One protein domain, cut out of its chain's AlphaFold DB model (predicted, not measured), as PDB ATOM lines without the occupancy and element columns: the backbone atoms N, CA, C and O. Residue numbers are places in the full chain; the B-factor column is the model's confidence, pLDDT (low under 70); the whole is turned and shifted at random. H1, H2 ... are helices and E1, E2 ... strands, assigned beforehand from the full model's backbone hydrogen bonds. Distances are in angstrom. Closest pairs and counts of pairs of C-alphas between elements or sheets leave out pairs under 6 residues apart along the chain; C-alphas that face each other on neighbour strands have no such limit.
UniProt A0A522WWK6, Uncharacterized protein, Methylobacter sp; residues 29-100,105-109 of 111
ATOM      1  N   MET A  29     224.350  94.695 -23.974       90.12
ATOM      2  CA  MET A  29     225.050  94.996 -25.217       90.12
ATOM      3  C   MET A  29     226.395  94.283 -25.249       90.12
ATOM      4  O   MET A  29     227.177  94.375 -24.298       90.12
ATOM      5  N   ASP A  30     226.676  93.611 -26.358       92.31
ATOM      6  CA  ASP A  30     228.005  93.084 -26.653       92.31
ATOM      7  C   ASP A  30     228.828  94.070 -27.504       92.31
ATOM      8  O   ASP A  30     228.426  95.210 -27.753       92.31
ATOM      9  N   LEU A  31     230.041  93.676 -27.899       92.25
ATOM     10  CA  LEU A  31     230.900  94.547 -28.702       92.25
ATOM     11  C   LEU A  31     230.449  94.646 -30.167       92.25
ATOM     12  O   LEU A  31     230.767  95.644 -30.808       92.25
ATOM     13  N   ASP A  32     229.692  93.680 -30.689       92.56
ATOM     14  CA  ASP A  32     229.146  93.745 -32.049       92.56
ATOM     15  C   ASP A  32     228.002  94.770 -32.122       92.56
ATOM     16  O   ASP A  32     227.952  95.589 -33.046       92.56
ATOM     17  N   ASP A  33     227.152  94.827 -31.091       91.19
ATOM     18  CA  ASP A  33     226.182  95.910 -30.893       91.19
ATOM     19  C   ASP A  33     226.863  97.289 -30.912       91.19
ATOM     20  O   ASP A  33     226.352  98.245 -31.511       91.19
ATOM     21  N   VAL A  34     228.026  97.406 -30.260       91.69
ATOM     22  CA  VAL A  34     228.806  98.651 -30.211       91.69
ATOM     23  C   VAL A  34     229.372  99.001 -31.587       91.69
ATOM     24  O   VAL A  34     229.294 100.167 -31.978       91.69
ATOM     25  N   VAL A  35     229.906  98.035 -32.346       92.62
ATOM     26  CA  VAL A  35     230.374  98.269 -33.728       92.62
ATOM     27  C   VAL A  35     229.260  98.900 -34.559       92.62
ATOM     28  O   VAL A  35     229.477  99.924 -35.216       92.62
ATOM     29  N   GLU A  36     228.053  98.333 -34.500       91.56
ATOM     30  CA  GLU A  36     226.917  98.867 -35.244       91.56
ATOM     31  C   GLU A  36     226.522 100.263 -34.769       91.56
ATOM     32  O   GLU A  36     226.309 101.150 -35.597       91.56
ATOM     33  N   LEU A  37     226.500 100.520 -33.461       92.00
ATOM     34  CA  LEU A  37     226.233 101.863 -32.945       92.00
ATOM     35  C   LEU A  37     227.254 102.893 -33.416       92.00
ATOM     36  O   LEU A  37     226.863 103.989 -33.816       92.00
ATOM     37  N   ILE A  38     228.543 102.557 -33.424       92.38
ATOM     38  CA  ILE A  38     229.590 103.469 -33.895       92.38
ATOM     39  C   ILE A  38     229.437 103.721 -35.398       92.38
ATOM     40  O   ILE A  38     229.532 104.864 -35.847       92.38
ATOM     41  N   ARG A  39     229.090 102.695 -36.187       92.88
ATOM     42  CA  ARG A  39     228.718 102.886 -37.598       92.88
ATOM     43  C   ARG A  39     227.508 103.811 -37.742       92.88
ATOM     44  O   ARG A  39     227.525 104.697 -38.597       92.88
ATOM     45  N   LEU A  40     226.466 103.647 -36.924       93.75
ATOM     46  CA  LEU A  40     225.320 104.562 -36.920       93.75
ATOM     47  C   LEU A  40     225.727 105.991 -36.530       93.75
ATOM     48  O   LEU A  40     225.211 106.928 -37.133       93.75
ATOM     49  N   CYS A  41     226.671 106.180 -35.602       93.81
ATOM     50  CA  CYS A  41     227.148 107.512 -35.215       93.81
ATOM     51  C   CYS A  41     227.678 108.296 -36.415       93.81
ATOM     52  O   CYS A  41     227.313 109.453 -36.600       93.81
ATOM     53  N   PHE A  42     228.470 107.650 -37.274       92.12
ATOM     54  CA  PHE A  42     229.009 108.288 -38.477       92.12
ATOM     55  C   PHE A  42     227.996 108.430 -39.614       92.12
ATOM     56  O   PHE A  42     228.143 109.323 -40.445       92.12
ATOM     57  N   ARG A  43     226.982 107.560 -39.679       93.44
ATOM     58  CA  ARG A  43     225.953 107.612 -40.730       93.44
ATOM     59  C   ARG A  43     224.868 108.648 -40.447       93.44
ATOM     60  O   ARG A  43     224.431 109.331 -41.367       93.44
ATOM     61  N   SER A  44     224.405 108.730 -39.205       94.56
ATOM     62  CA  SER A  44     223.223 109.519 -38.834       94.56
ATOM     63  C   SER A  44     223.251 110.059 -37.403       94.56
ATOM     64  O   SER A  44     222.268 110.653 -36.964       94.56
ATOM     65  N   GLY A  45     224.326 109.827 -36.647       94.19
ATOM     66  CA  GLY A  45     224.466 110.354 -35.294       94.19
ATOM     67  C   GLY A  45     224.745 111.855 -35.279       94.19
ATOM     68  O   GLY A  45     225.238 112.441 -36.242       94.19
ATOM     69  N   ARG A  46     224.456 112.479 -34.138       95.81
ATOM     70  CA  ARG A  46     224.807 113.867 -33.848       95.81
ATOM     71  C   ARG A  46     226.089 113.893 -33.025       95.81
ATOM     72  O   ARG A  46     226.094 113.419 -31.892       95.81
ATOM     73  N   TYR A  47     227.146 114.473 -33.579       95.50
ATOM     74  CA  TYR A  47     228.331 114.834 -32.803       95.50
ATOM     75  C   TYR A  47     227.955 115.855 -31.719       95.50
ATOM     76  O   TYR A  47     227.198 116.792 -31.986       95.50
ATOM     77  N   ILE A  48     228.458 115.652 -30.505       95.62
ATOM     78  CA  ILE A  48     228.181 116.502 -29.346       95.62
ATOM     79  C   ILE A  48     229.364 117.428 -29.103       95.62
ATOM     80  O   ILE A  48     229.232 118.643 -29.245       95.62
ATOM     81  N   ASP A  49     230.510 116.846 -28.774       95.94
ATOM     82  CA  ASP A  49     231.750 117.532 -28.443       95.94
ATOM     83  C   ASP A  49     232.939 116.552 -28.429       95.94
ATOM     84  O   ASP A  49     232.782 115.340 -28.602       95.94
ATOM     85  N   SER A  50     234.138 117.111 -28.247       95.19
ATOM     86  CA  SER A  50     235.364 116.367 -27.966       95.19
ATOM     87  C   SER A  50     235.797 116.687 -26.542       95.19
ATOM     88  O   SER A  50     235.849 117.854 -26.144       95.19
ATOM     89  N   GLU A  51     236.161 115.666 -25.780       94.62
ATOM     90  CA  GLU A  51     236.485 115.812 -24.364       94.62
ATOM     91  C   GLU A  51     237.608 114.870 -23.924       94.62
ATOM     92  O   GLU A  51     237.858 113.809 -24.505       94.62
ATOM     93  N   TRP A  52     238.293 115.257 -22.853       95.00
ATOM     94  CA  TRP A  52     239.281 114.405 -22.207       95.00
ATOM     95  C   TRP A  52     238.590 113.480 -21.215       95.00
ATOM     96  O   TRP A  52     237.972 113.939 -20.257       95.00
ATOM     97  N   CYS A  53     238.748 112.175 -21.410       93.06
ATOM     98  CA  CYS A  53     238.232 111.168 -20.494       93.06
ATOM     99  C   CYS A  53     239.372 110.450 -19.780       93.06
ATOM    100  O   CYS A  53     240.355 110.050 -20.409       93.06
ATOM    101  N   GLN A  54     239.223 110.248 -18.473       93.94
ATOM    102  CA  GLN A  54     240.172 109.495 -17.664       93.94
ATOM    103  C   GLN A  54     239.658 108.072 -17.437       93.94
ATOM    104  O   GLN A  54     238.492 107.878 -17.100       93.94
ATOM    105  N   GLN A  55     240.526 107.066 -17.578       91.44
ATOM    106  CA  GLN A  55     240.119 105.664 -17.418       91.44
ATOM    107  C   GLN A  55     239.585 105.343 -16.006       91.44
ATOM    108  O   GLN A  55     238.684 104.523 -15.823       91.44
ATOM    109  N   LYS A  56     240.224 105.945 -15.002       90.56
ATOM    110  CA  LYS A  56     239.975 105.834 -13.559       90.56
ATOM    111  C   LYS A  56     240.745 106.952 -12.852       90.56
ATOM    112  O   LYS A  56     241.594 107.577 -13.484       90.56
ATOM    113  N   ILE A  57     240.522 107.137 -11.551       91.75
ATOM    114  CA  ILE A  57     241.339 108.034 -10.715       91.75
ATOM    115  C   ILE A  57     242.827 107.698 -10.916       91.75
ATOM    116  O   ILE A  57     243.206 106.524 -10.879       91.75
ATOM    117  N   ASP A  58     243.628 108.724 -11.210       92.75
ATOM    118  CA  ASP A  58     245.065 108.651 -11.542       92.75
ATOM    119  C   ASP A  58     245.426 107.755 -12.745       92.75
ATOM    120  O   ASP A  58     246.575 107.356 -12.940       92.75
ATOM    121  N   GLY A  59     244.439 107.427 -13.579       91.38
ATOM    122  CA  GLY A  59     244.607 106.655 -14.802       91.38
ATOM    123  C   GLY A  59     245.006 107.500 -16.018       91.38
ATOM    124  O   GLY A  59     245.015 108.735 -15.956       91.38
ATOM    125  N   PRO A  60     245.305 106.835 -17.150       92.31
ATOM    126  CA  PRO A  60     245.579 107.505 -18.416       92.31
ATOM    127  C   PRO A  60     244.369 108.301 -18.920       92.31
ATOM    128  O   PRO A  60     243.217 107.951 -18.651       92.31
ATOM    129  N   TRP A  61     244.662 109.342 -19.700       93.50
ATOM    130  CA  TRP A  61     243.684 110.186 -20.384       93.50
ATOM    131  C   TRP A  61     243.595 109.836 -21.872       93.50
ATOM    132  O   TRP A  61     244.611 109.528 -22.501       93.50
ATOM    133  N   ALA A  62     242.391 109.920 -22.436       92.81
ATOM    134  CA  ALA A  62     242.132 109.778 -23.865       92.81
ATOM    135  C   ALA A  62     241.293 110.954 -24.374       92.81
ATOM    136  O   ALA A  62     240.339 111.369 -23.715       92.81
ATOM    137  N   ALA A  63     241.651 111.469 -25.551       93.69
ATOM    138  CA  ALA A  63     240.838 112.431 -26.285       93.69
ATOM    139  C   ALA A  63     239.714 111.664 -26.983       93.69
ATOM    140  O   ALA A  63     239.986 110.843 -27.861       93.69
ATOM    141  N   CYS A  64     238.486 111.883 -26.531       94.88
ATOM    142  CA  CYS A  64     237.307 111.172 -27.000       94.88
ATOM    143  C   CYS A  64     236.403 112.109 -27.783       94.88
ATOM    144  O   CYS A  64     236.314 113.290 -27.455       94.88
ATOM    145  N   ASP A  65     235.684 111.541 -28.743       94.75
ATOM    146  CA  ASP A  65     234.552 112.198 -29.380       94.75
ATOM    147  C   ASP A  65     233.257 111.606 -28.828       94.75
ATOM    148  O   ASP A  65     233.129 110.383 -28.670       94.75
ATOM    149  N   ALA A  66     232.305 112.484 -28.533       95.12
ATOM    150  CA  ALA A  66     230.997 112.125 -28.028       95.12
ATOM    151  C   ALA A  66     229.923 112.265 -29.109       95.12
ATOM    152  O   ALA A  66     229.850 113.263 -29.831       95.12
ATOM    153  N   TYR A  67     229.043 111.273 -29.183       95.44
ATOM    154  CA  TYR A  67     227.935 111.227 -30.127       95.44
ATOM    155  C   TYR A  67     226.630 110.869 -29.423       95.44
ATOM    156  O   TYR A  67     226.602 110.075 -28.484       95.44
ATOM    157  N   GLN A  68     225.531 111.413 -29.939       95.12
ATOM    158  CA  GLN A  68     224.175 110.957 -29.658       95.12
ATOM    159  C   GLN A  68     223.614 110.289 -30.910       95.12
ATOM    160  O   GLN A  68     223.674 110.852 -32.005       95.12
ATOM    161  N   VAL A  69     223.071 109.088 -30.764       94.62
ATOM    162  CA  VAL A  69     222.605 108.275 -31.883       94.62
ATOM    163  C   VAL A  69     221.321 107.544 -31.520       94.62
ATOM    164  O   VAL A  69     221.175 107.029 -30.415       94.62
ATOM    165  N   THR A  70     220.383 107.477 -32.460       93.25
ATOM    166  CA  THR A  70     219.153 106.697 -32.310       93.25
ATOM    167  C   THR A  70     219.302 105.373 -33.044       93.25
ATOM    168  O   THR A  70     219.549 105.344 -34.248       93.25
ATOM    169  N   GLN A  71     219.139 104.274 -32.317       90.62
ATOM    170  CA  GLN A  71     219.148 102.919 -32.845       90.62
ATOM    171  C   GLN A  71     217.721 102.373 -32.870       90.62
ATOM    172  O   GLN A  71     217.066 102.295 -31.834       90.62
ATOM    173  N   ARG A  72     217.246 101.956 -34.044       90.44
ATOM    174  CA  ARG A  72     215.962 101.266 -34.174       90.44
ATOM    175  C   ARG A  72     216.165  99.769 -33.968       90.44
ATOM    176  O   ARG A  72     216.935  99.153 -34.702       90.44
ATOM    177  N   LYS A  73     215.504  99.185 -32.968       88.56
ATOM    178  CA  LYS A  73     215.578  97.751 -32.640       88.56
ATOM    179  C   LYS A  73     214.179  97.145 -32.562       88.56
ATOM    180  O   LYS A  73     213.250  97.764 -32.046       88.56
ATOM    181  N   TRP A  74     214.031  95.913 -33.048       91.19
ATOM    182  CA  TRP A  74     212.826  95.120 -32.818       91.19
ATOM    183  C   TRP A  74     212.778  94.657 -31.360       91.19
ATOM    184  O   TRP A  74     213.706  94.010 -30.875       91.19
ATOM    185  N   VAL A  75     211.690  94.967 -30.658       89.81
ATOM    186  CA  VAL A  75     211.493  94.564 -29.263       89.81
ATOM    187  C   VAL A  75     210.513  93.403 -29.225       89.81
ATOM    188  O   VAL A  75     209.305  93.597 -29.357       89.81
ATOM    189  N   ASN A  76     211.035  92.193 -29.000       88.94
ATOM    190  CA  ASN A  76     210.251  90.951 -29.033       88.94
ATOM    191  C   ASN A  76     209.003  91.004 -28.141       88.94
ATOM    192  O   ASN A  76     207.930  90.616 -28.582       88.94
ATOM    193  N   TYR A  77     209.124  91.536 -26.922       91.00
ATOM    194  CA  TYR A  77     208.008  91.629 -25.974       91.00
ATOM    195  C   TYR A  77     206.918  92.625 -26.404       91.00
ATOM    196  O   TYR A  77     205.744  92.438 -26.103       91.00
ATOM    197  N   ALA A  78     207.297  93.696 -27.107       91.00
ATOM    198  CA  ALA A  78     206.368  94.729 -27.562       91.00
ATOM    199  C   ALA A  78     205.825  94.465 -28.976       91.00
ATOM    200  O   ALA A  78     204.952  95.204 -29.429       91.00
ATOM    201  N   HIS A  79     206.354  93.449 -29.669       94.00
ATOM    202  CA  HIS A  79     206.019  93.083 -31.049       94.00
ATOM    203  C   HIS A  79     206.069  94.265 -32.032       94.00
ATOM    204  O   HIS A  79     205.215  94.392 -32.911       94.00
ATOM    205  N   LYS A  80     207.056  95.155 -31.869       94.06
ATOM    206  CA  LYS A  80     207.258  96.315 -32.747       94.06
ATOM    207  C   LYS A  80     208.707  96.786 -32.762       94.06
ATOM    208  O   LYS A  80     209.485  96.480 -31.855       94.06
ATOM    209  N   GLU A  81     209.041  97.591 -33.765       94.75
ATOM    210  CA  GLU A  81     210.265  98.389 -33.761       94.75
ATOM    211  C   GLU A  81     210.149  99.544 -32.765       94.75
ATOM    212  O   GLU A  81     209.103 100.190 -32.641       94.75
ATOM    213  N   MET A  82     211.233  99.793 -32.037       92.62
ATOM    214  CA  MET A  82     211.352 100.898 -31.100       92.62
ATOM    215  C   MET A  82     212.687 101.606 -31.294       92.62
ATOM    216  O   MET A  82     213.702 100.978 -31.598       92.62
ATOM    217  N   ASP A  83     212.657 102.919 -31.103       91.06
ATOM    218  CA  ASP A  83     213.825 103.780 -31.196       91.06
ATOM    219  C   ASP A  83     214.469 103.917 -29.810       91.06
ATOM    220  O   ASP A  83     213.808 104.267 -28.831       91.06
ATOM    221  N   PHE A  84     215.765 103.625 -29.738       89.44
ATOM    222  CA  PHE A  84     216.588 103.718 -28.541       89.44
ATOM    223  C   PHE A  84     217.668 104.760 -28.758       89.44
ATOM    224  O   PHE A  84     218.558 104.600 -29.596       89.44
ATOM    225  N   GLU A  85     217.595 105.841 -27.999       91.44
ATOM    226  CA  GLU A  85     218.638 106.848 -28.011       91.44
ATOM    227  C   GLU A  85     219.810 106.403 -27.141       91.44
ATOM    228  O   GLU A  85     219.615 105.933 -26.022       91.44
ATOM    229  N   ASN A  86     221.020 106.550 -27.664       90.69
ATOM    230  CA  ASN A  86     222.263 106.221 -26.991       90.69
ATOM    231  C   ASN A  86     223.219 107.402 -27.089       90.69
ATOM    232  O   ASN A  86     223.340 108.050 -28.129       90.69
ATOM    233  N   TYR A  87     223.918 107.643 -25.996       92.69
ATOM    234  CA  TYR A  87     225.043 108.541 -25.913       92.69
ATOM    235  C   TYR A  87     226.309 107.693 -25.780       92.69
ATOM    236  O   TYR A  87     226.398 106.818 -24.914       92.69
ATOM    237  N   ILE A  88     227.273 107.926 -26.664       93.56
ATOM    238  CA  ILE A  88     228.483 107.118 -26.781       93.56
ATOM    239  C   ILE A  88     229.714 108.014 -26.838       93.56
ATOM    240  O   ILE A  88     229.714 109.043 -27.511       93.56
ATOM    241  N   LYS A  89     230.770 107.603 -26.135       94.62
ATOM    242  CA  LYS A  89     232.084 108.252 -26.165       94.62
ATOM    243  C   LYS A  89     233.124 107.233 -26.580       94.62
ATOM    244  O   LYS A  89     233.203 106.166 -25.963       94.62
ATOM    245  N   PHE A  90     233.950 107.559 -27.564       94.19
ATOM    246  CA  PHE A  90     235.047 106.684 -27.962       94.19
ATOM    247  C   PHE A  90     236.298 107.457 -28.370       94.19
ATOM    248  O   PHE A  90     236.239 108.622 -28.756       94.19
ATOM    249  N   ALA A  91     237.445 106.786 -28.295       93.25
ATOM    250  CA  ALA A  91     238.737 107.306 -28.729       93.25
ATOM    251  C   ALA A  91     239.497 106.272 -29.562       93.25
ATOM    252  O   ALA A  91     239.284 105.068 -29.426       93.25
ATOM    253  N   ILE A  92     240.443 106.730 -30.383       90.00
ATOM    254  CA  ILE A  92     241.420 105.852 -31.037       90.00
ATOM    255  C   ILE A  92     242.671 105.773 -30.156       90.00
ATOM    256  O   ILE A  92     243.271 106.789 -29.805       90.00
ATOM    257  N   GLY A  93     243.088 104.559 -29.800       83.44
ATOM    258  CA  GLY A  93     244.340 104.306 -29.095       83.44
ATOM    259  C   GLY A  93     245.559 104.702 -29.935       83.44
ATOM    260  O   GLY A  93     245.509 104.729 -31.160       83.44
ATOM    261  N   LYS A  94     246.703 104.962 -29.286       78.38
ATOM    262  CA  LYS A  94     247.910 105.522 -29.935       78.38
ATOM    263  C   LYS A  94     248.399 104.773 -31.182       78.38
ATOM    264  O   LYS A  94     249.023 105.380 -32.042       78.38
ATOM    265  N   THR A  95     248.154 103.467 -31.272       78.38
ATOM    266  CA  THR A  95     248.577 102.629 -32.406       78.38
ATOM    267  C   THR A  95     247.623 102.689 -33.600       78.38
ATOM    268  O   THR A  95     247.908 102.075 -34.623       78.38
ATOM    269  N   GLY A  96     246.476 103.365 -33.481       76.94
ATOM    270  CA  GLY A  96     245.453 103.427 -34.527       76.94
ATOM    271  C   GLY A  96     244.629 102.147 -34.696       76.94
ATOM    272  O   GLY A  96     243.726 102.122 -35.524       76.94
ATOM    273  N   ARG A  97     244.936 101.091 -33.929       74.50
ATOM    274  CA  ARG A  97     244.350  99.745 -34.074       74.50
ATOM    275  C   ARG A  97     243.331  99.378 -33.003       74.50
ATOM    276  O   ARG A  97     242.730  98.316 -33.080       74.50
ATOM    277  N   LEU A  98     243.185 100.228 -31.992       76.56
ATOM    278  CA  LEU A  98     242.303  99.996 -30.859       76.56
ATOM    279  C   LEU A  98     241.341 101.165 -30.727       76.56
ATOM    280  O   LEU A  98     241.766 102.320 -30.758       76.56
ATOM    281  N   MET A  99     240.070 100.859 -30.534       81.19
ATOM    282  CA  MET A  99     239.033 101.808 -30.188       81.19
ATOM    283  C   MET A  99     238.682 101.645 -28.714       81.19
ATOM    284  O   MET A  99     238.317 100.566 -28.254       81.19
ATOM    285  N   LEU A 100     238.830 102.722 -27.956       83.81
ATOM    286  CA  LEU A 100     238.513 102.765 -26.539       83.81
ATOM    287  C   LEU A 100     237.075 103.241 -26.398       83.81
ATOM    288  O   LEU A 100     236.801 104.409 -26.657       83.81
ATOM    289  N   HIS A 105     225.435 104.643 -22.978       82.94
ATOM    290  CA  HIS A 105     224.189 104.575 -22.209       82.94
ATOM    291  C   HIS A 105     223.080 105.429 -22.845       82.94
ATOM    292  O   HIS A 105     223.376 106.347 -23.611       82.94
ATOM    293  N   PRO A 106     221.796 105.200 -22.512       81.00
ATOM    294  CA  PRO A 106     220.725 106.139 -22.828       81.00
ATOM    295  C   PRO A 106     221.022 107.540 -22.279       81.00
ATOM    296  O   PRO A 106     221.720 107.645 -21.268       81.00
ATOM    297  N   PRO A 107     220.497 108.622 -22.880       71.88
ATOM    298  CA  PRO A 107     220.710 109.969 -22.368       71.88
ATOM    299  C   PRO A 107     220.311 110.051 -20.896       71.88
ATOM    300  O   PRO A 107     219.185 109.714 -20.524       71.88
ATOM    301  N   GLU A 108     221.228 110.511 -20.047       66.31
ATOM    302  CA  GLU A 108     220.854 110.884 -18.690       66.31
ATOM    303  C   GLU A 108     220.029 112.168 -18.763       66.31
ATOM    304  O   GLU A 108     220.503 113.202 -19.240       66.31
ATOM    305  N   ILE A 109     218.781 112.108 -18.295       52.88
ATOM    306  CA  ILE A 109     217.971 113.310 -18.115       52.88
ATOM    307  C   ILE A 109     218.599 114.093 -16.959       52.88
ATOM    308  O   ILE A 109     218.449 113.725 -15.793       52.88
TER     309      ILE A 109
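AT A GLANCE: This is residues 29 to 100 and 105 to 109 of the 111 residues of an uncharacterized protein of Methylobacter sp (UniProt A0A522WWK6). A long, twisted ribbon of three antiparallel strands has one helix, H1, crossing one of its faces. E1 lies beside one part of the long strand E2, while E3 lies along most of E2, and beyond E3 the chain folds back so that residues 99 to 100 pair with residues 91 to 92. The printed part has 77 residues, with the named elements H1, E1, E2 and E3 in that order along the chain; the sheet runs E1, E2, E3, and the class is mixed, helices and strands. The whole is loose, with a radius of gyration of the C-alphas of 14.3 A, and elongated, spanning 45 by 29 by 21 A.

HOW THE PARTS SIT: The sheet is a meander, each strand the antiparallel neighbour of the one before: E1, residues 46 to 54, E2, residues 61 to 75, and E3, residues 80 to 92. E2 is the inner strand, and E1 and E3 are edge strands. E1 and E2 form a hairpin, their directions at 133 degrees, with N 48 and O 66 within hydrogen-bond range at 2.8 A. E2 and E3 form another, at 167 degrees, with N 71 and O 84 at 2.8 A and N 90 and O 65 at 3.1 A. Each strand bends: E1 by 57 degrees at residue 50, E2 by 61 degrees at residue 72 and E3 by 56 degrees at residue 89. H1, residues 31 to 44, is on the sheet at a height of 8.0 A over it. It lies over E3 and, only just, over E2, on which 3 of its 14 C-alphas fall. It runs across the strands, at 88 degrees to E3 on the local plane. The closest C-alphas of H1 and E2 are those of Cys 41 and Val 69, 5.7 A apart; H1 and E3 are near each other, with 10 pairs of C-alphas within 10 A. In H1 every O i to N i+4 pair is within hydrogen-bond range.

IN THESE COORDINATES: E2 is the longest strand by residues and measures 36.9 A, from C-alpha 61 at (243.684, 110.186, -20.384) to C-alpha 75. E3 measures 35.5 A and ends with C-alpha 92 at (241.420, 105.852, -31.037). E1 measures 22.7 A. H1 begins with C-alpha 31 at (230.900, 94.547, -28.702) and measures 19.6 A.

THE WHOLE: The two C-alphas farthest apart are those of Asp 58 and His 79, 46.3 A. Residues 101 to 104 are not printed, and C-alphas 100 and 105 stand 15.1 A apart across this cut. The links H1 to E1 and E2 to E3 are tight, and that from E1 to E2 is short. The mean pLDDT of the printed part is 90.0, and residues 108 to 109 are under 70.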